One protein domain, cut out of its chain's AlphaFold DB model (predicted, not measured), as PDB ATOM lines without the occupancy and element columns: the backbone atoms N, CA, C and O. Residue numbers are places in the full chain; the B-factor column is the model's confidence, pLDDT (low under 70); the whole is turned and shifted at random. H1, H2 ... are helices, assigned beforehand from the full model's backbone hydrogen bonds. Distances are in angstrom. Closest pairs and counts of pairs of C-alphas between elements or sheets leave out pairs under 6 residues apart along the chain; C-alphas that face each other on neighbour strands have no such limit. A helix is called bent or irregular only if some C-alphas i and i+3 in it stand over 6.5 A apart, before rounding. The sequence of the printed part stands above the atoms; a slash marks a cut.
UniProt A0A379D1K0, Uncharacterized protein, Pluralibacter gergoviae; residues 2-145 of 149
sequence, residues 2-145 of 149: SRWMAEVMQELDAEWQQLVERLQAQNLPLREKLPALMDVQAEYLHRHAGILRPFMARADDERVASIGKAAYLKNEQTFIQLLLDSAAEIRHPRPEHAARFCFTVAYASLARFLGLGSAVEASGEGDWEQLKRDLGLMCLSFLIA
ATOM      1  N   SER A   2      36.038 -13.250  55.642       66.62
ATOM      2  CA  SER A   2      35.012 -13.712  54.679       66.62
ATOM      3  C   SER A   2      34.970 -12.957  53.343       66.62
ATOM      4  O   SER A   2      34.795 -13.585  52.306       66.62
ATOM      5  N   ARG A   3      35.132 -11.629  53.364       78.25
ATOM      6  CA  ARG A   3      35.118 -10.785  52.158       78.25
ATOM      7  C   ARG A   3      36.325 -11.039  51.248       78.25
ATOM      8  O   ARG A   3      36.143 -11.305  50.072       78.25
ATOM      9  N   TRP A   4      37.520 -11.078  51.834       81.31
ATOM     10  CA  TRP A   4      38.765 -11.361  51.116       81.31
ATOM     11  C   TRP A   4      38.758 -12.738  50.435       81.31
ATOM     12  O   TRP A   4      39.154 -12.852  49.286       81.31
ATOM     13  N   MET A   5      38.242 -13.781  51.101       79.44
ATOM     14  CA  MET A   5      38.128 -15.107  50.477       79.44
ATOM     15  C   MET A   5      37.203 -15.101  49.257       79.44
ATOM     16  O   MET A   5      37.486 -15.774  48.274       79.44
ATOM     17  N   ALA A   6      36.096 -14.356  49.313       81.62
ATOM     18  CA  ALA A   6      35.190 -14.239  48.177       81.62
ATOM     19  C   ALA A   6      35.838 -13.469  47.013       81.62
ATOM     20  O   ALA A   6      35.711 -13.904  45.876       81.62
ATOM     21  N   GLU A   7      36.557 -12.383  47.305       87.12
ATOM     22  CA  GLU A   7      37.292 -11.586  46.310       87.12
ATOM     23  C   GLU A   7      38.372 -12.437  45.615       87.12
ATOM     24  O   GLU A   7      38.374 -12.540  44.393       87.12
ATOM     25  N   VAL A   8      39.195 -13.167  46.378       89.56
ATOM     26  CA  VAL A   8      40.220 -14.072  45.823       89.56
ATOM     27  C   VAL A   8      39.607 -15.159  44.937       89.56
ATOM     28  O   VAL A   8      40.101 -15.427  43.846       89.56
ATOM     29  N   MET A   9      38.511 -15.789  45.369       88.12
ATOM     30  CA  MET A   9      37.857 -16.828  44.566       88.12
ATOM     31  C   MET A   9      37.200 -16.269  43.296       88.12
ATOM     32  O   MET A   9      37.133 -16.979  42.295       88.12
ATOM     33  N   GLN A  10      36.738 -15.016  43.317       89.62
ATOM     34  CA  GLN A  10      36.235 -14.327  42.125       89.62
ATOM     35  C   GLN A  10      37.358 -14.000  41.137       89.62
ATOM     36  O   GLN A  10      37.160 -14.157  39.937       89.62
ATOM     37  N   GLU A  11      38.529 -13.581  41.618       92.50
ATOM     38  CA  GLU A  11      39.703 -13.330  40.772       92.50
ATOM     39  C   GLU A  11      40.190 -14.615  40.092       92.50
ATOM     40  O   GLU A  11      40.391 -14.633  38.877       92.50
ATOM     41  N   LEU A  12      40.291 -15.701  40.863       93.38
ATOM     42  CA  LEU A  12      40.613 -17.043  40.373       93.38
ATOM     43  C   LEU A  12      39.648 -17.486  39.264       93.38
ATOM     44  O   LEU A  12      40.063 -17.895  38.179       93.38
ATOM     45  N   ASP A  13      38.348 -17.354  39.515       92.00
ATOM     46  CA  ASP A  13      37.311 -17.699  38.546       92.00
ATOM     47  C   ASP A  13      37.370 -16.823  37.284       92.00
ATOM     48  O   ASP A  13      37.289 -17.345  36.174       92.00
ATOM     49  N   ALA A  14      37.569 -15.509  37.421       94.50
ATOM     50  CA  ALA A  14      37.694 -14.602  36.282       94.50
ATOM     51  C   ALA A  14      38.902 -14.951  35.398       94.50
ATOM     52  O   ALA A  14      38.788 -14.954  34.171       94.50
ATOM     53  N   GLU A  15      40.044 -15.285  36.001       96.06
ATOM     54  CA  GLU A  15      41.222 -15.738  35.263       96.06
ATOM     55  C   GLU A  15      40.964 -17.073  34.552       96.06
ATOM     56  O   GLU A  15      41.300 -17.209  33.374       96.06
ATOM     57  N   TRP A  16      40.325 -18.037  35.225       95.44
ATOM     58  CA  TRP A  16      39.953 -19.312  34.611       95.44
ATOM     59  C   TRP A  16      39.062 -19.114  33.379       95.44
ATOM     60  O   TRP A  16      39.355 -19.677  32.321       95.44
ATOM     61  N   GLN A  17      38.027 -18.272  33.474       95.06
ATOM     62  CA  GLN A  17      37.163 -17.976  32.328       95.06
ATOM     63  C   GLN A  17      37.951 -17.348  31.174       95.06
ATOM     64  O   GLN A  17      37.839 -17.813  30.044       95.06
ATOM     65  N   GLN A  18      38.824 -16.372  31.444       96.81
ATOM     66  CA  GLN A  18      39.655 -15.763  30.398       96.81
ATOM     67  C   GLN A  18      40.574 -16.778  29.707       96.81
ATOM     68  O   GLN A  18      40.775 -16.707  28.493       96.81
ATOM     69  N   LEU A  19      41.170 -17.705  30.461       97.00
ATOM     70  CA  LEU A  19      42.035 -18.744  29.901       97.00
ATOM     71  C   LEU A  19      41.245 -19.702  29.003       97.00
ATOM     72  O   LEU A  19      41.697 -20.024  27.902       97.00
ATOM     73  N   VAL A  20      40.055 -20.114  29.440       94.75
ATOM     74  CA  VAL A  20      39.184 -20.998  28.660       94.75
ATOM     75  C   VAL A  20      38.643 -20.301  27.416       94.75
ATOM     76  O   VAL A  20      38.695 -20.890  26.341       94.75
ATOM     77  N   GLU A  21      38.198 -19.049  27.512       95.81
ATOM     78  CA  GLU A  21      37.730 -18.261  26.363       95.81
ATOM     79  C   GLU A  21      38.822 -18.128  25.292       95.81
ATOM     80  O   GLU A  21      38.565 -18.325  24.103       95.81
ATOM     81  N   ARG A  22      40.073 -17.866  25.700       96.81
ATOM     82  CA  ARG A  22      41.220 -17.824  24.775       96.81
ATOM     83  C   ARG A  22      41.484 -19.169  24.110       96.81
ATOM     84  O   ARG A  22      41.885 -19.196  22.949       96.81
ATOM     85  N   LEU A  23      41.313 -20.272  24.834       96.56
ATOM     86  CA  LEU A  23      41.474 -21.606  24.264       96.56
ATOM     87  C   LEU A  23      40.330 -21.939  23.298       96.56
ATOM     88  O   LEU A  23      40.573 -22.453  22.208       96.56
ATOM     89  N   GLN A  24      39.095 -21.596  23.657       94.44
ATOM     90  CA  GLN A  24      37.920 -21.791  22.812       94.44
ATOM     91  C   GLN A  24      38.036 -21.007  21.498       94.44
ATOM     92  O   GLN A  24      37.771 -21.556  20.429       94.44
ATOM     93  N   ALA A  25      38.524 -19.764  21.556       96.38
ATOM     94  CA  ALA A  25      38.728 -18.906  20.388       96.38
ATOM     95  C   ALA A  25      39.727 -19.466  19.358       96.38
ATOM     96  O   ALA A  25      39.693 -19.063  18.197       96.38
ATOM     97  N   GLN A  26      40.601 -20.400  19.748       96.06
ATOM     98  CA  GLN A  26      41.544 -21.042  18.826       96.06
ATOM     99  C   GLN A  26      40.883 -22.096  17.927       96.06
ATOM    100  O   GLN A  26      41.484 -22.495  16.934       96.06
ATOM    101  N   ASN A  27      39.663 -22.543  18.253       94.12
ATOM    102  CA  ASN A  27      38.899 -23.529  17.481       94.12
ATOM    103  C   ASN A  27      39.712 -24.786  17.096       94.12
ATOM    104  O   ASN A  27      39.662 -25.267  15.963       94.12
ATOM    105  N   LEU A  28      40.501 -25.291  18.047       96.69
ATOM    106  CA  LEU A  28      41.380 -26.441  17.842       96.69
ATOM    107  C   LEU A  28      40.580 -27.748  17.689       96.69
ATOM    108  O   LEU A  28      39.574 -27.922  18.388       96.69
ATOM    109  N   PRO A  29      41.051 -28.709  16.868       97.06
ATOM    110  CA  PRO A  29      40.503 -30.066  16.864       97.06
ATOM    111  C   PRO A  29      40.742 -30.744  18.220       97.06
ATOM    112  O   PRO A  29      41.705 -30.421  18.919       97.06
ATOM    113  N   LEU A  30      39.921 -31.730  18.592       97.12
ATOM    114  CA  LEU A  30      39.970 -32.398  19.904       97.12
ATOM    115  C   LEU A  30      41.375 -32.906  20.272       97.12
ATOM    116  O   LEU A  30      41.794 -32.797  21.426       97.12
ATOM    117  N   ARG A  31      42.113 -33.434  19.284       96.81
ATOM    118  CA  ARG A  31      43.483 -33.952  19.461       96.81
ATOM    119  C   ARG A  31      44.485 -32.900  19.938       96.81
ATOM    120  O   ARG A  31      45.433 -33.267  20.620       96.81
ATOM    121  N   GLU A  32      44.279 -31.636  19.588       96.88
ATOM    122  CA  GLU A  32      45.131 -30.508  19.991       96.88
ATOM    123  C   GLU A  32      44.521 -29.750  21.175       96.88
ATOM    124  O   GLU A  32      45.225 -29.365  22.109       96.88
ATOM    125  N   LYS A  33      43.189 -29.616  21.182       96.50
ATOM    126  CA  LYS A  33      42.422 -28.954  22.236       96.50
ATOM    127  C   LYS A  33      42.646 -29.600  23.596       96.50
ATOM    128  O   LYS A  33      42.811 -28.883  24.574       96.50
ATOM    129  N   LEU A  34      42.638 -30.931  23.684       96.00
ATOM    130  CA  LEU A  34      42.715 -31.602  24.980       96.00
ATOM    131  C   LEU A  34      44.092 -31.467  25.653       96.00
ATOM    132  O   LEU A  34      44.111 -31.097  26.826       96.00
ATOM    133  N   PRO A  35      45.235 -31.693  24.971       95.62
ATOM    134  CA  PRO A  35      46.541 -31.363  25.540       95.62
ATOM    135  C   PRO A  35      46.661 -29.890  25.948       95.62
ATOM    136  O   PRO A  35      47.158 -29.605  27.034       95.62
ATOM    137  N   ALA A  36      46.155 -28.960  25.129       96.69
ATOM    138  CA  ALA A  36      46.177 -27.534  25.455       96.69
ATOM    139  C   ALA A  36      45.310 -27.198  26.683       96.69
ATOM    140  O   ALA A  36      45.735 -26.445  27.553       96.69
ATOM    141  N   LEU A  37      44.118 -27.793  26.800       96.75
ATOM    142  CA  LEU A  37      43.254 -27.648  27.975       96.75
ATOM    143  C   LEU A  37      43.907 -28.231  29.232       96.75
ATOM    144  O   LEU A  37      43.785 -27.646  30.306       96.75
ATOM    145  N   MET A  38      44.603 -29.362  29.099       97.00
ATOM    146  CA  MET A  38      45.339 -29.980  30.200       97.00
ATOM    147  C   MET A  38      46.443 -29.056  30.709       97.00
ATOM    148  O   MET A  38      46.551 -28.845  31.913       97.00
ATOM    149  N   ASP A  39      47.220 -28.466  29.798       97.50
ATOM    150  CA  ASP A  39      48.266 -27.507  30.145       97.50
ATOM    151  C   ASP A  39      47.679 -26.260  30.822       97.50
ATOM    152  O   ASP A  39      48.094 -25.895  31.919       97.50
ATOM    153  N   VAL A  40      46.615 -25.684  30.252       97.62
ATOM    154  CA  VAL A  40      45.901 -24.540  30.841       97.62
ATOM    155  C   VAL A  40      45.400 -24.847  32.255       97.62
ATOM    156  O   VAL A  40      45.598 -24.039  33.163       97.62
ATOM    157  N   GLN A  41      44.772 -26.007  32.473       97.06
ATOM    158  CA  GLN A  41      44.284 -26.418  33.792       97.06
ATOM    159  C   GLN A  41      45.431 -26.622  34.787       97.06
ATOM    160  O   GLN A  41      45.356 -26.152  35.924       97.06
ATOM    161  N   ALA A  42      46.479 -27.322  34.366       97.56
ATOM    162  CA  ALA A  42      47.629 -27.631  35.194       97.56
ATOM    163  C   ALA A  42      48.358 -26.357  35.636       97.56
ATOM    164  O   ALA A  42      48.563 -26.155  36.833       97.56
ATOM    165  N   GLU A  43      48.670 -25.461  34.700       97.81
ATOM    166  CA  GLU A  43      49.366 -24.205  34.989       97.81
ATOM    167  C   GLU A  43      48.510 -23.236  35.808       97.81
ATOM    168  O   GLU A  43      49.028 -22.535  36.680       97.81
ATOM    169  N   TYR A  44      47.191 -23.222  35.588       97.19
ATOM    170  CA  TYR A  44      46.263 -22.474  36.433       97.19
ATOM    171  C   TYR A  44      46.314 -22.965  37.889       97.19
ATOM    172  O   TYR A  44      46.517 -22.168  38.807       97.19
ATOM    173  N   LEU A  45      46.202 -24.278  38.120       96.12
ATOM    174  CA  LEU A  45      46.291 -24.841  39.471       96.12
ATOM    175  C   LEU A  45      47.675 -24.622  40.090       96.12
ATOM    176  O   LEU A  45      47.766 -24.312  41.277       96.12
ATOM    177  N   HIS A  46      48.745 -24.753  39.304       96.31
ATOM    178  CA  HIS A  46      50.106 -24.568  39.789       96.31
ATOM    179  C   HIS A  46      50.350 -23.125  40.244       96.31
ATOM    180  O   HIS A  46      50.851 -22.919  41.357       96.31
ATOM    181  N   ARG A  47      49.974 -22.129  39.431       96.56
ATOM    182  CA  ARG A  47      50.116 -20.700  39.760       96.56
ATOM    183  C   ARG A  47      49.410 -20.349  41.067       96.56
ATOM    184  O   ARG A  47      49.930 -19.574  41.867       96.56
ATOM    185  N   HIS A  48      48.266 -20.985  41.305       95.25
ATOM    186  CA  HIS A  48      47.405 -20.711  42.452       95.25
ATOM    187  C   HIS A  48      47.581 -21.672  43.620       95.25
ATOM    188  O   HIS A  48      46.940 -21.492  44.655       95.25
ATOM    189  N   ALA A  49      48.484 -22.651  43.531       93.62
ATOM    190  CA  ALA A  49      48.677 -23.658  44.572       93.62
ATOM    191  C   ALA A  49      48.996 -23.035  45.944       93.62
ATOM    192  O   ALA A  49      48.525 -23.521  46.972       93.62
ATOM    193  N   GLY A  50      49.738 -21.922  45.975       91.44
ATOM    194  CA  GLY A  50      50.031 -21.187  47.212       91.44
ATOM    195  C   GLY A  50      48.784 -20.635  47.915       91.44
ATOM    196  O   GLY A  50      48.743 -20.611  49.143       91.44
ATOM    197  N   ILE A  51      47.757 -20.252  47.152       91.25
ATOM    198  CA  ILE A  51      46.459 -19.800  47.670       91.25
ATOM    199  C   ILE A  51      45.579 -21.011  47.991       91.25
ATOM    200  O   ILE A  51      45.003 -21.083  49.072       91.25
ATOM    201  N   LEU A  52      45.497 -21.989  47.088       91.38
ATOM    202  CA  LEU A  52      44.590 -23.135  47.205       91.38
ATOM    203  C   LEU A  52      44.928 -24.053  48.390       91.38
ATOM    204  O   LEU A  52      44.015 -24.566  49.037       91.38
ATOM    205  N   ARG A  53      46.215 -24.235  48.720       90.88
ATOM    206  CA  ARG A  53      46.655 -25.095  49.837       90.88
ATOM    207  C   ARG A  53      46.030 -24.684  51.183       90.88
ATOM    208  O   ARG A  53      45.368 -25.529  51.785       90.88
ATOM    209  N   PRO A  54      46.150 -23.424  51.656       88.56
ATOM    210  CA  PRO A  54      45.467 -22.966  52.868       88.56
ATOM    211  C   PRO A  54      43.946 -23.148  52.861       88.56
ATOM    212  O   PRO A  54      43.371 -23.460  53.902       88.56
ATOM    213  N   PHE A  55      43.286 -22.955  51.713       87.50
ATOM    214  CA  PHE A  55      41.839 -23.165  51.602       87.50
ATOM    215  C   PHE A  55      41.483 -24.642  51.784       87.50
ATOM    216  O   PHE A  55      40.592 -24.966  52.564       87.50
ATOM    217  N   MET A  56      42.206 -25.548  51.122       88.12
ATOM    218  CA  MET A  56      41.961 -26.987  51.243       88.12
ATOM    219  C   MET A  56      42.325 -27.543  52.622       88.12
ATOM    220  O   MET A  56      41.659 -28.459  53.095       88.12
ATOM    221  N   ALA A  57      43.315 -26.961  53.303       88.62
ATOM    222  CA  ALA A  57      43.643 -27.301  54.689       88.62
ATOM    223  C   ALA A  57      42.524 -26.944  55.685       88.62
ATOM    224  O   ALA A  57      42.517 -27.456  56.799       88.62
ATOM    225  N   ARG A  58      41.585 -26.074  55.287       89.19
ATOM    226  CA  ARG A  58      40.415 -25.651  56.073       89.19
ATOM    227  C   ARG A  58      39.102 -26.200  55.515       89.19
ATOM    228  O   ARG A  58      38.051 -25.592  55.696       89.19
ATOM    229  N   ALA A  59      39.150 -27.312  54.783       86.38
ATOM    230  CA  ALA A  59      37.961 -27.922  54.188       86.38
ATOM    231  C   ALA A  59      36.975 -28.506  55.225       86.38
ATOM    232  O   ALA A  59      35.882 -28.923  54.851       86.38
ATOM    233  N   ASP A  60      37.341 -28.541  56.506       90.00
ATOM    234  CA  ASP A  60      36.469 -28.851  57.642       90.00
ATOM    235  C   ASP A  60      35.522 -27.692  58.012       90.00
ATOM    236  O   ASP A  60      34.445 -27.923  58.562       90.00
ATOM    237  N   ASP A  61      35.880 -26.450  57.672       91.69
ATOM    238  CA  ASP A  61      35.003 -25.283  57.785       91.69
ATOM    239  C   ASP A  61      33.936 -25.332  56.678       91.69
ATOM    240  O   ASP A  61      34.235 -25.203  55.488       91.69
ATOM    241  N   GLU A  62      32.668 -25.493  57.067       90.75
ATOM    242  CA  GLU A  62      31.535 -25.658  56.143       90.75
ATOM    243  C   GLU A  62      31.439 -24.533  55.102       90.75
ATOM    244  O   GLU A  62      31.100 -24.768  53.937       90.75
ATOM    245  N   ARG A  63      31.786 -23.297  55.483       88.00
ATOM    246  CA  ARG A  63      31.748 -22.159  54.563       88.00
ATOM    247  C   ARG A  63      32.865 -22.255  53.530       88.00
ATOM    248  O   ARG A  63      32.619 -21.997  52.352       88.00
ATOM    249  N   VAL A  64      34.075 -22.612  53.958       87.62
ATOM    250  CA  VAL A  64      35.217 -22.823  53.055       87.62
ATOM    251  C   VAL A  64      34.932 -23.995  52.115       87.62
ATOM    252  O   VAL A  64      35.108 -23.859  50.904       87.62
ATOM    253  N   ALA A  65      34.398 -25.098  52.641       88.75
ATOM    254  CA  ALA A  65      33.998 -26.265  51.862       88.75
ATOM    255  C   ALA A  65      32.933 -25.925  50.809       88.75
ATOM    256  O   ALA A  65      33.046 -26.342  49.657       88.75
ATOM    257  N   SER A  66      31.918 -25.133  51.174       90.44
ATOM    258  CA  SER A  66      30.861 -24.692  50.255       90.44
ATOM    259  C   SER A  66      31.415 -23.848  49.099       90.44
ATOM    260  O   SER A  66      31.119 -24.125  47.935       90.44
ATOM    261  N   ILE A  67      32.281 -22.874  49.403       88.88
ATOM    262  CA  ILE A  67      32.934 -22.022  48.396       88.88
ATOM    263  C   ILE A  67      33.830 -22.860  47.476       88.88
ATOM    264  O   ILE A  67      33.731 -22.750  46.252       88.88
ATOM    265  N   GLY A  68      34.664 -23.731  48.051       88.62
ATOM    266  CA  GLY A  68      35.542 -24.618  47.288       88.62
ATOM    267  C   GLY A  68      34.761 -25.566  46.377       88.62
ATOM    268  O   GLY A  68      35.099 -25.715  45.204       88.62
ATOM    269  N   LYS A  69      33.663 -26.151  46.873       91.31
ATOM    270  CA  LYS A  69      32.785 -27.025  46.084       91.31
ATOM    271  C   LYS A  69      32.123 -26.281  44.926       91.31
ATOM    272  O   LYS A  69      32.058 -26.824  43.827       91.31
ATOM    273  N   ALA A  70      31.646 -25.057  45.148       91.56
ATOM    274  CA  ALA A  70      31.055 -24.244  44.087       91.56
ATOM    275  C   ALA A  70      32.077 -23.934  42.977       91.56
ATOM    276  O   ALA A  70      31.769 -24.111  41.799       91.56
ATOM    277  N   ALA A  71      33.304 -23.553  43.348       90.25
ATOM    278  CA  ALA A  71      34.383 -23.301  42.396       90.25
ATOM    279  C   ALA A  71      34.795 -24.569  41.627       90.25
ATOM    280  O   ALA A  71      34.917 -24.538  40.405       90.25
ATOM    281  N   TYR A  72      34.929 -25.704  42.321       92.06
ATOM    282  CA  TYR A  72      35.207 -26.999  41.693       92.06
ATOM    283  C   TYR A  72      34.146 -27.361  40.647       92.06
ATOM    284  O   TYR A  72      34.491 -27.679  39.512       92.06
ATOM    285  N   LEU A  73      32.858 -27.280  41.007       94.94
ATOM    286  CA  LEU A  73      31.756 -27.633  40.106       94.94
ATOM    287  C   LEU A  73      31.693 -26.710  38.888       94.94
ATOM    288  O   LEU A  73      31.395 -27.170  37.788       94.94
ATOM    289  N   LYS A  74      31.992 -25.421  39.066       93.81
ATOM    290  CA  LYS A  74      32.057 -24.478  37.950       93.81
ATOM    291  C   LYS A  74      33.205 -24.821  36.998       93.81
ATOM    292  O   LYS A  74      32.982 -24.913  35.794       93.81
ATOM    293  N   ASN A  75      34.398 -25.092  37.526       93.62
ATOM    294  CA  ASN A  75      35.549 -25.495  36.715       93.62
ATOM    295  C   ASN A  75      35.300 -26.822  35.986       93.62
ATOM    296  O   ASN A  75      35.638 -26.940  34.809       93.62
ATOM    297  N   GLU A  76      34.668 -27.788  36.662       96.31
ATOM    298  CA  GLU A  76      34.233 -29.056  36.070       96.31
ATOM    299  C   GLU A  76      33.307 -28.806  34.874       96.31
ATOM    300  O   GLU A  76      33.557 -29.310  33.781       96.31
ATOM    301  N   GLN A  77      32.263 -27.995  35.057       96.94
ATOM    302  CA  GLN A  77      31.298 -27.685  34.000       96.94
ATOM    303  C   GLN A  77      31.955 -26.994  32.804       96.94
ATOM    304  O   GLN A  77      31.728 -27.408  31.668       96.94
ATOM    305  N   THR A  78      32.799 -25.988  33.045       95.75
ATOM    306  CA  THR A  78      33.520 -25.279  31.982       95.75
ATOM    307  C   THR A  78      34.441 -26.224  31.197       95.75
ATOM    308  O   THR A  78      34.432 -26.208  29.968       95.75
ATOM    309  N   PHE A  79      35.197 -27.087  31.885       96.12
ATOM    310  CA  PHE A  79      36.071 -28.073  31.243       96.12
ATOM    311  C   PHE A  79      35.274 -29.062  30.384       96.12
ATOM    312  O   PHE A  79      35.636 -29.324  29.238       96.12
ATOM    313  N   ILE A  80      34.174 -29.596  30.927       97.44
ATOM    314  CA  ILE A  80      33.298 -30.528  30.210       97.44
ATOM    315  C   ILE A  80      32.743 -29.866  28.951       97.44
ATOM    316  O   ILE A  80      32.822 -30.462  27.878       97.44
ATOM    317  N   GLN A  81      32.221 -28.642  29.065       96.88
ATOM    318  CA  GLN A  81      31.633 -27.931  27.934       96.88
ATOM    319  C   GLN A  81      32.650 -27.740  26.804       96.88
ATOM    320  O   GLN A  81      32.343 -28.045  25.656       96.88
ATOM    321  N   LEU A  82      33.886 -27.349  27.125       96.12
ATOM    322  CA  LEU A  82      34.920 -27.125  26.113       96.12
ATOM    323  C   LEU A  82      35.265 -28.393  25.312       96.12
ATOM    324  O   LEU A  82      35.570 -28.321  24.117       96.12
ATOM    325  N   LEU A  83      35.206 -29.565  25.955       96.31
ATOM    326  CA  LEU A  83      35.374 -30.850  25.273       96.31
ATOM    327  C   LEU A  83      34.148 -31.229  24.444       96.31
ATOM    328  O   LEU A  83      34.300 -31.732  23.331       96.31
ATOM    329  N   LEU A  84      32.946 -30.975  24.961       96.94
ATOM    330  CA  LEU A  84      31.696 -31.254  24.255       96.94
ATOM    331  C   LEU A  84      31.466 -30.332  23.051       96.94
ATOM    332  O   LEU A  84      30.778 -30.737  22.118       96.94
ATOM    333  N   ASP A  85      32.123 -29.174  22.982       95.44
ATOM    334  CA  ASP A  85      32.183 -28.369  21.754       95.44
ATOM    335  C   ASP A  85      32.837 -29.147  20.588       95.44
ATOM    336  O   ASP A  85      32.581 -28.862  19.421       95.44
ATOM    337  N   SER A  86      33.646 -30.169  20.892       95.56
ATOM    338  CA  SER A  86      34.209 -31.133  19.935       95.56
ATOM    339  C   SER A  86      33.492 -32.495  19.970       95.56
ATOM    340  O   SER A  86      34.094 -33.516  19.635       95.56
ATOM    341  N   ALA A  87      32.209 -32.559  20.360       95.06
ATOM    342  CA  ALA A  87      31.486 -33.830  20.524       95.06
ATOM    343  C   ALA A  87      31.497 -34.721  19.270       95.06
ATOM    344  O   ALA A  87      31.527 -35.941  19.397       95.06
ATOM    345  N   ALA A  88      31.531 -34.133  18.071       96.12
ATOM    346  CA  ALA A  88      31.606 -34.875  16.811       96.12
ATOM    347  C   ALA A  88      32.907 -35.691  16.647       96.12
ATOM    348  O   ALA A  88      32.941 -36.647  15.875       96.12
ATOM    349  N   GLU A  89      33.975 -35.330  17.362       97.12
ATOM    350  CA  GLU A  89      35.258 -36.045  17.356       97.12
ATOM    351  C   GLU A  89      35.348 -37.111  18.466       97.12
ATOM    352  O   GLU A  89      36.229 -37.976  18.426       97.12
ATOM    353  N   ILE A  90      34.443 -37.069  19.452       97.25
ATOM    354  CA  ILE A  90      34.388 -38.014  20.573       97.25
ATOM    355  C   ILE A  90      33.704 -39.303  20.107       97.25
ATOM    356  O   ILE A  90      32.590 -39.283  19.592       97.25
ATOM    357  N   ARG A  91      34.358 -40.449  20.325       96.62
ATOM    358  CA  ARG A  91      33.827 -41.778  19.962       96.62
ATOM    359  C   ARG A  91      33.260 -42.546  21.149       96.62
ATOM    360  O   ARG A  91      32.579 -43.551  20.957       96.62
ATOM    361  N   HIS A  92      33.544 -42.095  22.369       96.19
ATOM    362  CA  HIS A  92      33.014 -42.710  23.575       96.19
ATOM    363  C   HIS A  92      31.469 -42.677  23.568       96.19
ATOM    364  O   HIS A  92      30.887 -41.615  23.346       96.19
ATOM    365  N   PRO A  93      30.773 -43.788  23.880       94.88
ATOM    366  CA  PRO A  93      29.320 -43.912  23.708       94.88
ATOM    367  C   PRO A  93      28.532 -43.061  24.711       94.88
ATOM    368  O   PRO A  93      27.332 -42.851  24.569       94.88
ATOM    369  N   ARG A  94      29.215 -42.582  25.754       95.94
ATOM    370  CA  ARG A  94      28.698 -41.650  26.758       95.94
ATOM    371  C   ARG A  94      29.641 -40.439  26.837       95.94
ATOM    372  O   ARG A  94      30.507 -40.440  27.715       95.94
ATOM    373  N   PRO A  95      29.566 -39.470  25.906       96.31
ATOM    374  CA  PRO A  95      30.565 -38.403  25.771       96.31
ATOM    375  C   PRO A  95      30.639 -37.495  27.005       96.31
ATOM    376  O   PRO A  95      31.727 -37.242  27.511       96.31
ATOM    377  N   GLU A  96      29.497 -37.096  27.568       97.44
ATOM    378  CA  GLU A  96      29.441 -36.272  28.789       97.44
ATOM    379  C   GLU A  96      30.079 -36.967  29.997       97.44
ATOM    380  O   GLU A  96      30.836 -36.364  30.759       97.44
ATOM    381  N   HIS A  97      29.796 -38.263  30.159       96.88
ATOM    382  CA  HIS A  97      30.400 -39.068  31.214       96.88
ATOM    383  C   HIS A  97      31.918 -39.140  31.048       96.88
ATOM    384  O   HIS A  97      32.643 -38.982  32.029       96.88
ATOM    385  N   ALA A  98      32.398 -39.351  29.821       97.69
ATOM    386  CA  ALA A  98      33.826 -39.441  29.567       97.69
ATOM    387  C   ALA A  98      34.547 -38.109  29.791       97.69
ATOM    388  O   ALA A  98      35.591 -38.096  30.440       97.69
ATOM    389  N   ALA A  99      33.968 -36.992  29.344       98.06
ATOM    390  CA  ALA A  99      34.505 -35.657  29.591       98.06
ATOM    391  C   ALA A  99      34.602 -35.349  31.096       98.06
ATOM    392  O   ALA A  99      35.648 -34.908  31.575       98.06
ATOM    393  N   ARG A 100      33.552 -35.664  31.869       98.19
ATOM    394  CA  ARG A 100      33.557 -35.503  33.333       98.19
ATOM    395  C   ARG A 100      34.615 -36.372  34.010       98.19
ATOM    396  O   ARG A 100      35.302 -35.925  34.929       98.19
ATOM    397  N   PHE A 101      34.754 -37.617  33.565       98.12
ATOM    398  CA  PHE A 101      35.763 -38.521  34.106       98.12
ATOM    399  C   PHE A 101      37.185 -38.024  33.810       98.12
ATOM    400  O   PHE A 101      38.027 -38.046  34.705       98.12
ATOM    401  N   CYS A 102      37.430 -37.490  32.606       98.31
ATOM    402  CA  CYS A 102      38.702 -36.853  32.261       98.31
ATOM    403  C   CYS A 102      39.037 -35.711  33.225       98.31
ATOM    404  O   CYS A 102      40.133 -35.698  33.777       98.31
ATOM    405  N   PHE A 103      38.082 -34.812  33.492       98.31
ATOM    406  CA  PHE A 103      38.268 -33.743  34.477       98.31
ATOM    407  C   PHE A 103      38.614 -34.295  35.863       98.31
ATOM    408  O   PHE A 103      39.569 -33.842  36.486       98.31
ATOM    409  N   THR A 104      37.864 -35.296  36.335       97.69
ATOM    410  CA  THR A 104      38.044 -35.874  37.678       97.69
ATOM    411  C   THR A 104      39.447 -36.460  37.852       97.69
ATOM    412  O   THR A 104      40.122 -36.171  38.839       97.69
ATOM    413  N   VAL A 105      39.903 -37.266  36.888       97.62
ATOM    414  CA  VAL A 105      41.221 -37.918  36.944       97.62
ATOM    415  C   VAL A 105      42.352 -36.903  36.793       97.62
ATOM    416  O   VAL A 105      43.329 -36.968  37.545       97.62
ATOM    417  N   ALA A 106      42.212 -35.951  35.870       97.69
ATOM    418  CA  ALA A 106      43.182 -34.879  35.678       97.69
ATOM    419  C   ALA A 106      43.319 -34.027  36.942       97.69
ATOM    420  O   ALA A 106      44.410 -33.921  37.498       97.69
ATOM    421  N   TYR A 107      42.203 -33.506  37.460       96.56
ATOM    422  CA  TYR A 107      42.186 -32.683  38.663       96.56
ATOM    423  C   TYR A 107      42.792 -33.418  39.858       96.56
ATOM    424  O   TYR A 107      43.644 -32.858  40.539       96.56
ATOM    425  N   ALA A 108      42.407 -34.676  40.105       95.12
ATOM    426  CA  ALA A 108      42.946 -35.457  41.219       95.12
ATOM    427  C   ALA A 108      44.468 -35.657  41.114       95.12
ATOM    428  O   ALA A 108      45.183 -35.522  42.108       95.12
ATOM    429  N   SER A 109      44.967 -35.940  39.909       95.94
ATOM    430  CA  SER A 109      46.396 -36.168  39.664       95.94
ATOM    431  C   SER A 109      47.212 -34.883  39.825       95.94
ATOM    432  O   SER A 109      48.233 -34.877  40.511       95.94
ATOM    433  N   LEU A 110      46.726 -33.774  39.259       96.31
ATOM    434  CA  LEU A 110      47.344 -32.452  39.393       96.31
ATOM    435  C   LEU A 110      47.307 -31.968  40.849       96.31
ATOM    436  O   LEU A 110      48.317 -31.499  41.370       96.31
ATOM    437  N   ALA A 111      46.172 -32.132  41.533       93.88
ATOM    438  CA  ALA A 111      46.015 -31.786  42.941       93.88
ATOM    439  C   ALA A 111      47.006 -32.550  43.824       93.88
ATOM    440  O   ALA A 111      47.665 -31.935  44.661       93.88
ATOM    441  N   ARG A 112      47.177 -33.859  43.597       93.94
ATOM    442  CA  ARG A 112      48.184 -34.669  44.296       93.94
ATOM    443  C   ARG A 112      49.594 -34.120  44.075       93.94
ATOM    444  O   ARG A 112      50.285 -33.849  45.051       93.94
ATOM    445  N   PHE A 113      50.002 -33.906  42.821       95.12
ATOM    446  CA  PHE A 113      51.339 -33.384  42.503       95.12
ATOM    447  C   PHE A 113      51.598 -32.022  43.165       95.12
ATOM    448  O   PHE A 113      52.674 -31.749  43.700       95.12
ATOM    449  N   LEU A 114      50.584 -31.160  43.191       94.31
ATOM    450  CA  LEU A 114      50.669 -29.828  43.779       94.31
ATOM    451  C   LEU A 114      50.507 -29.820  45.311       94.31
ATOM    452  O   LEU A 114      50.593 -28.748  45.917       94.31
ATOM    453  N   GLY A 115      50.294 -30.973  45.954       92.38
ATOM    454  CA  GLY A 115      50.082 -31.063  47.402       92.38
ATOM    455  C   GLY A 115      48.800 -30.362  47.853       92.38
ATOM    456  O   GLY A 115      48.761 -29.740  48.913       92.38
ATOM    457  N   LEU A 116      47.771 -30.380  47.010       89.50
ATOM    458  CA  LEU A 116      46.459 -29.822  47.297       89.50
ATOM    459  C   LEU A 116      45.627 -30.853  48.073       89.50
ATOM    460  O   LEU A 116      45.330 -31.937  47.572       89.50
ATOM    461  N   GLY A 117      45.228 -30.512  49.300       79.94
ATOM    462  CA  GLY A 117      44.402 -31.376  50.147       79.94
ATOM    463  C   GLY A 117      45.210 -32.364  50.990       79.94
ATOM    464  O   GLY A 117      46.189 -31.985  51.621       79.94
ATOM    465  N   SER A 118      44.760 -33.619  51.053       70.56
ATOM    466  CA  SER A 118      45.220 -34.620  52.028       70.56
ATOM    467  C   SER A 118      46.470 -35.413  51.629       70.56
ATOM    468  O   SER A 118      46.867 -36.301  52.374       70.56
ATOM    469  N   ALA A 119      47.069 -35.136  50.468       73.44
ATOM    470  CA  ALA A 119      48.235 -35.858  49.947       73.44
ATOM    471  C   ALA A 119      49.458 -34.936  49.824       73.44
ATOM    472  O   ALA A 119      50.086 -34.856  48.769       73.44
ATOM    473  N   VAL A 120      49.764 -34.190  50.886       75.94
ATOM    474  CA  VAL A 120      50.860 -33.205  50.895       75.94
ATOM    475  C   VAL A 120      52.219 -33.888  50.722       75.94
ATOM    476  O   VAL A 120      53.108 -33.340  50.074       75.94
ATOM    477  N   GLU A 121      52.359 -35.106  51.240       79.44
ATOM    478  CA  GLU A 121      53.575 -35.920  51.187       79.44
ATOM    479  C   GLU A 121      53.954 -36.312  49.756       79.44
ATOM    480  O   GLU A 121      55.124 -36.540  49.476       79.44
ATOM    481  N   ALA A 122      52.970 -36.352  48.855       78.25
ATOM    482  CA  ALA A 122      53.155 -36.692  47.451       78.25
ATOM    483  C   ALA A 122      53.491 -35.484  46.563       78.25
ATOM    484  O   ALA A 122      53.565 -35.611  45.336       78.25
ATOM    485  N   SER A 123      53.630 -34.291  47.150       87.00
ATOM    486  CA  SER A 123      53.858 -33.082  46.370       87.00
ATOM    487  C   SER A 123      55.220 -33.122  45.678       87.00
ATOM    488  O   SER A 123      56.245 -33.364  46.310       87.00
ATOM    489  N   GLY A 124      55.229 -32.854  44.371       85.62
ATOM    490  CA  GLY A 124      56.437 -32.871  43.548       85.62
ATOM    491  C   GLY A 124      56.962 -34.270  43.208       85.62
ATOM    492  O   GLY A 124      58.049 -34.373  42.644       85.62
ATOM    493  N   GLU A 125      56.231 -35.345  43.523       86.75
ATOM    494  CA  GLU A 125      56.590 -36.691  43.067       86.75
ATOM    495  C   GLU A 125      56.433 -36.802  41.539       86.75
ATOM    496  O   GLU A 125      55.322 -36.762  41.009       86.75
ATOM    497  N   GLY A 126      57.550 -36.989  40.827       89.12
ATOM    498  CA  GLY A 126      57.583 -37.203  39.376       89.12
ATOM    499  C   GLY A 126      57.987 -35.965  38.570       89.12
ATOM    500  O   GLY A 126      58.595 -35.034  39.090       89.12
ATOM    501  N   ASP A 127      57.673 -35.974  37.275       95.69
ATOM    502  CA  ASP A 127      57.966 -34.883  36.340       95.69
ATOM    503  C   ASP A 127      56.658 -34.176  35.953       95.69
ATOM    504  O   ASP A 127      55.726 -34.804  35.446       95.69
ATOM    505  N   TRP A 128      56.589 -32.867  36.214       95.75
ATOM    506  CA  TRP A 128      55.403 -32.043  35.963       95.75
ATOM    507  C   TRP A 128      55.001 -32.014  34.487       95.75
ATOM    508  O   TRP A 128      53.830 -32.180  34.142       95.75
ATOM    509  N   GLU A 129      55.977 -31.843  33.600       96.69
ATOM    510  CA  GLU A 129      55.742 -31.764  32.164       96.69
ATOM    511  C   GLU A 129      55.315 -33.124  31.607       96.69
ATOM    512  O   GLU A 129      54.445 -33.206  30.738       96.69
ATOM    513  N   GLN A 130      55.889 -34.206  32.132       96.81
ATOM    514  CA  GLN A 130      55.481 -35.563  31.795       96.81
ATOM    515  C   GLN A 130      54.056 -35.857  32.271       96.81
ATOM    516  O   GLN A 130      53.260 -36.372  31.488       96.81
ATOM    517  N   LEU A 131      53.699 -35.463  33.499       97.38
ATOM    518  CA  LEU A 131      52.352 -35.637  34.045       97.38
ATOM    519  C   LEU A 131      51.294 -34.969  33.157       97.38
ATOM    520  O   LEU A 131      50.309 -35.610  32.792       97.38
ATOM    521  N   LYS A 132      51.506 -33.703  32.767       97.56
ATOM    522  CA  LYS A 132      50.585 -32.976  31.874       97.56
ATOM    523  C   LYS A 132      50.400 -33.699  30.540       97.56
ATOM    524  O   LYS A 132      49.267 -33.888  30.088       97.56
ATOM    525  N   ARG A 133      51.501 -34.143  29.920       96.25
ATOM    526  CA  ARG A 133      51.464 -34.884  28.648       96.25
ATOM    527  C   ARG A 133      50.704 -36.201  28.777       96.25
ATOM    528  O   ARG A 133      49.825 -36.468  27.958       96.25
ATOM    529  N   ASP A 134      51.004 -36.992  29.801       97.44
ATOM    530  CA  ASP A 134      50.393 -38.309  29.995       97.44
ATOM    531  C   ASP A 134      48.902 -38.204  30.311       97.44
ATOM    532  O   ASP A 134      48.103 -38.946  29.739       97.44
ATOM    533  N   LEU A 135      48.496 -37.232  31.136       97.94
ATOM    534  CA  LEU A 135      47.082 -36.950  31.386       97.94
ATOM    535  C   LEU A 135      46.356 -36.551  30.098       97.94
ATOM    536  O   LEU A 135      45.287 -37.088  29.807       97.94
ATOM    537  N   GLY A 136      46.945 -35.659  29.293       97.06
ATOM    538  CA  GLY A 136      46.379 -35.257  28.006       97.06
ATOM    539  C   GLY A 136      46.188 -36.445  27.057       97.06
ATOM    540  O   GLY A 136      45.106 -36.628  26.499       97.06
ATOM    541  N   LEU A 137      47.206 -37.298  26.915       96.25
ATOM    542  CA  LEU A 137      47.155 -38.486  26.057       96.25
ATOM    543  C   LEU A 137      46.163 -39.539  26.559       96.25
ATOM    544  O   LEU A 137      45.415 -40.110  25.759       96.25
ATOM    545  N   MET A 138      46.133 -39.794  27.867       97.56
ATOM    546  CA  MET A 138      45.221 -40.752  28.487       97.56
ATOM    547  C   MET A 138      43.766 -40.310  28.316       97.56
ATOM    548  O   MET A 138      42.938 -41.097  27.854       97.56
ATOM    549  N   CYS A 139      43.458 -39.047  28.620       98.12
ATOM    550  CA  CYS A 139      42.121 -38.494  28.429       98.12
ATOM    551  C   CYS A 139      41.721 -38.500  26.945       98.12
ATOM    552  O   CYS A 139      40.591 -38.868  26.623       98.12
ATOM    553  N   LEU A 140      42.643 -38.177  26.027       97.81
ATOM    554  CA  LEU A 140      42.353 -38.179  24.589       97.81
ATOM    555  C   LEU A 140      41.989 -39.584  24.138       97.81
ATOM    556  O   LEU A 140      40.964 -39.789  23.492       97.81
ATOM    557  N   SER A 141      42.817 -40.551  24.527       96.88
ATOM    558  CA  SER A 141      42.618 -41.962  24.217       96.88
ATOM    559  C   SER A 141      41.285 -42.454  24.761       96.88
ATOM    560  O   SER A 141      40.541 -43.094  24.031       96.88
ATOM    561  N   PHE A 142      40.923 -42.097  25.993       96.94
ATOM    562  CA  PHE A 142      39.641 -42.481  26.578       96.94
ATOM    563  C   PHE A 142      38.427 -41.913  25.818       96.94
ATOM    564  O   PHE A 142      37.403 -42.585  25.700       96.94
ATOM    565  N   LEU A 143      38.543 -40.706  25.258       97.31
ATOM    566  CA  LEU A 143      37.474 -40.067  24.483       97.31
ATOM    567  C   LEU A 143      37.318 -40.643  23.068       97.31
ATOM    568  O   LEU A 143      36.200 -40.680  22.547       97.31
ATOM    569  N   ILE A 144      38.415 -41.060  22.429       96.62
ATOM    570  CA  ILE A 144      38.423 -41.431  21.000       96.62
ATOM    571  C   ILE A 144      38.672 -42.914  20.733       96.62
ATOM    572  O   ILE A 144      38.570 -43.337  19.577       96.62
ATOM    573  N   ALA A 145      39.046 -43.698  21.747       92.00
ATOM    574  CA  ALA A 145      39.276 -45.125  21.581       92.00
ATOM    575  C   ALA A 145      38.010 -45.797  21.025       92.00
ATOM    576  O   ALA A 145      36.894 -45.431  21.407       92.00
TER     577      ALA A 145
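Overview. This is residues 2 to 145 of the 149 residues of an uncharacterized protein of Pluralibacter gergoviae (UniProt A0A379D1K0). Three long helices, H1, H2 and H3, stand side by side in an up-and-down bundle, each running against the one before, and a helical hairpin of H4 and H5 packs slantwise across its H2 and H3 side. The printed part has 144 residues with five named helices, H1 to H5 in chain order, and no named strand: all helix. It is compact, with a radius of gyration of the C-alphas of 15.3 A and spans of 43 by 31 by 25 A.

Arrangement. The hub is H2, residues 30 to 56, touching four helices; it is irregular, C-alphas 47 and 50 being 7.5 A apart, with a kink of 75 degrees near residue 50. It forms hairpins with H1, residues 2 to 24, at a shallow tilt of 11 degrees (closest C-alphas Leu 19 and Val 40, 7.0 A), and with H3, residues 62 to 84, at 8 degrees (Phe 55 and Val 64, 6.8 A). H1 and H3 touch, the same way at 6 degrees, closest at the C-alphas of Gln 24 and Leu 82, 7.0 A. H4, residues 95 to 113, touches H3 at a steep tilt of 52 degrees, with the C-alphas of Ile 80 and Ala 99 closest at 5.3 A, and with residues 106 to 111 alone touches H2 at a steep 46 degrees, closest at Ala 42 and Leu 110, C-alphas 6.4 A apart. H5, residues 128 to 144, forms a hairpin with H4 at a shallow 14 degrees, with the C-alphas of Cys 102 and Cys 139 closest at 5.4 A. It touches residues 30 to 42 of H2 at a steep 51 degrees, the C-alphas of Pro 35 and Gly 136 closest at 4.6 A. H1 is apart from H4 and H5, and H3 from H5. Every O i to N i+4 pair is within hydrogen-bond range in H1, H3, H4 and H5, and 18 of 23 in H2.

Along the chain. H2 is 31.9 A from first to last C-alpha, H1 33.0 A, H3 32.4 A, H4 27.1 A and H5 24.5 A. H1 begins at C-alpha 2 (35.012, -13.712, 54.679), and H5 ends at C-alpha 144 (38.423, -41.431, 21.000).

Size, cuts and confidence. The two farthest C-alphas, of Arg 3 and Ala 145, are 46.2 A apart. The printed part has no cut. The link from H4 to H5, residues 114 to 127, is long. Mean pLDDT of the printed part is 93.2; residue 2 is under 70.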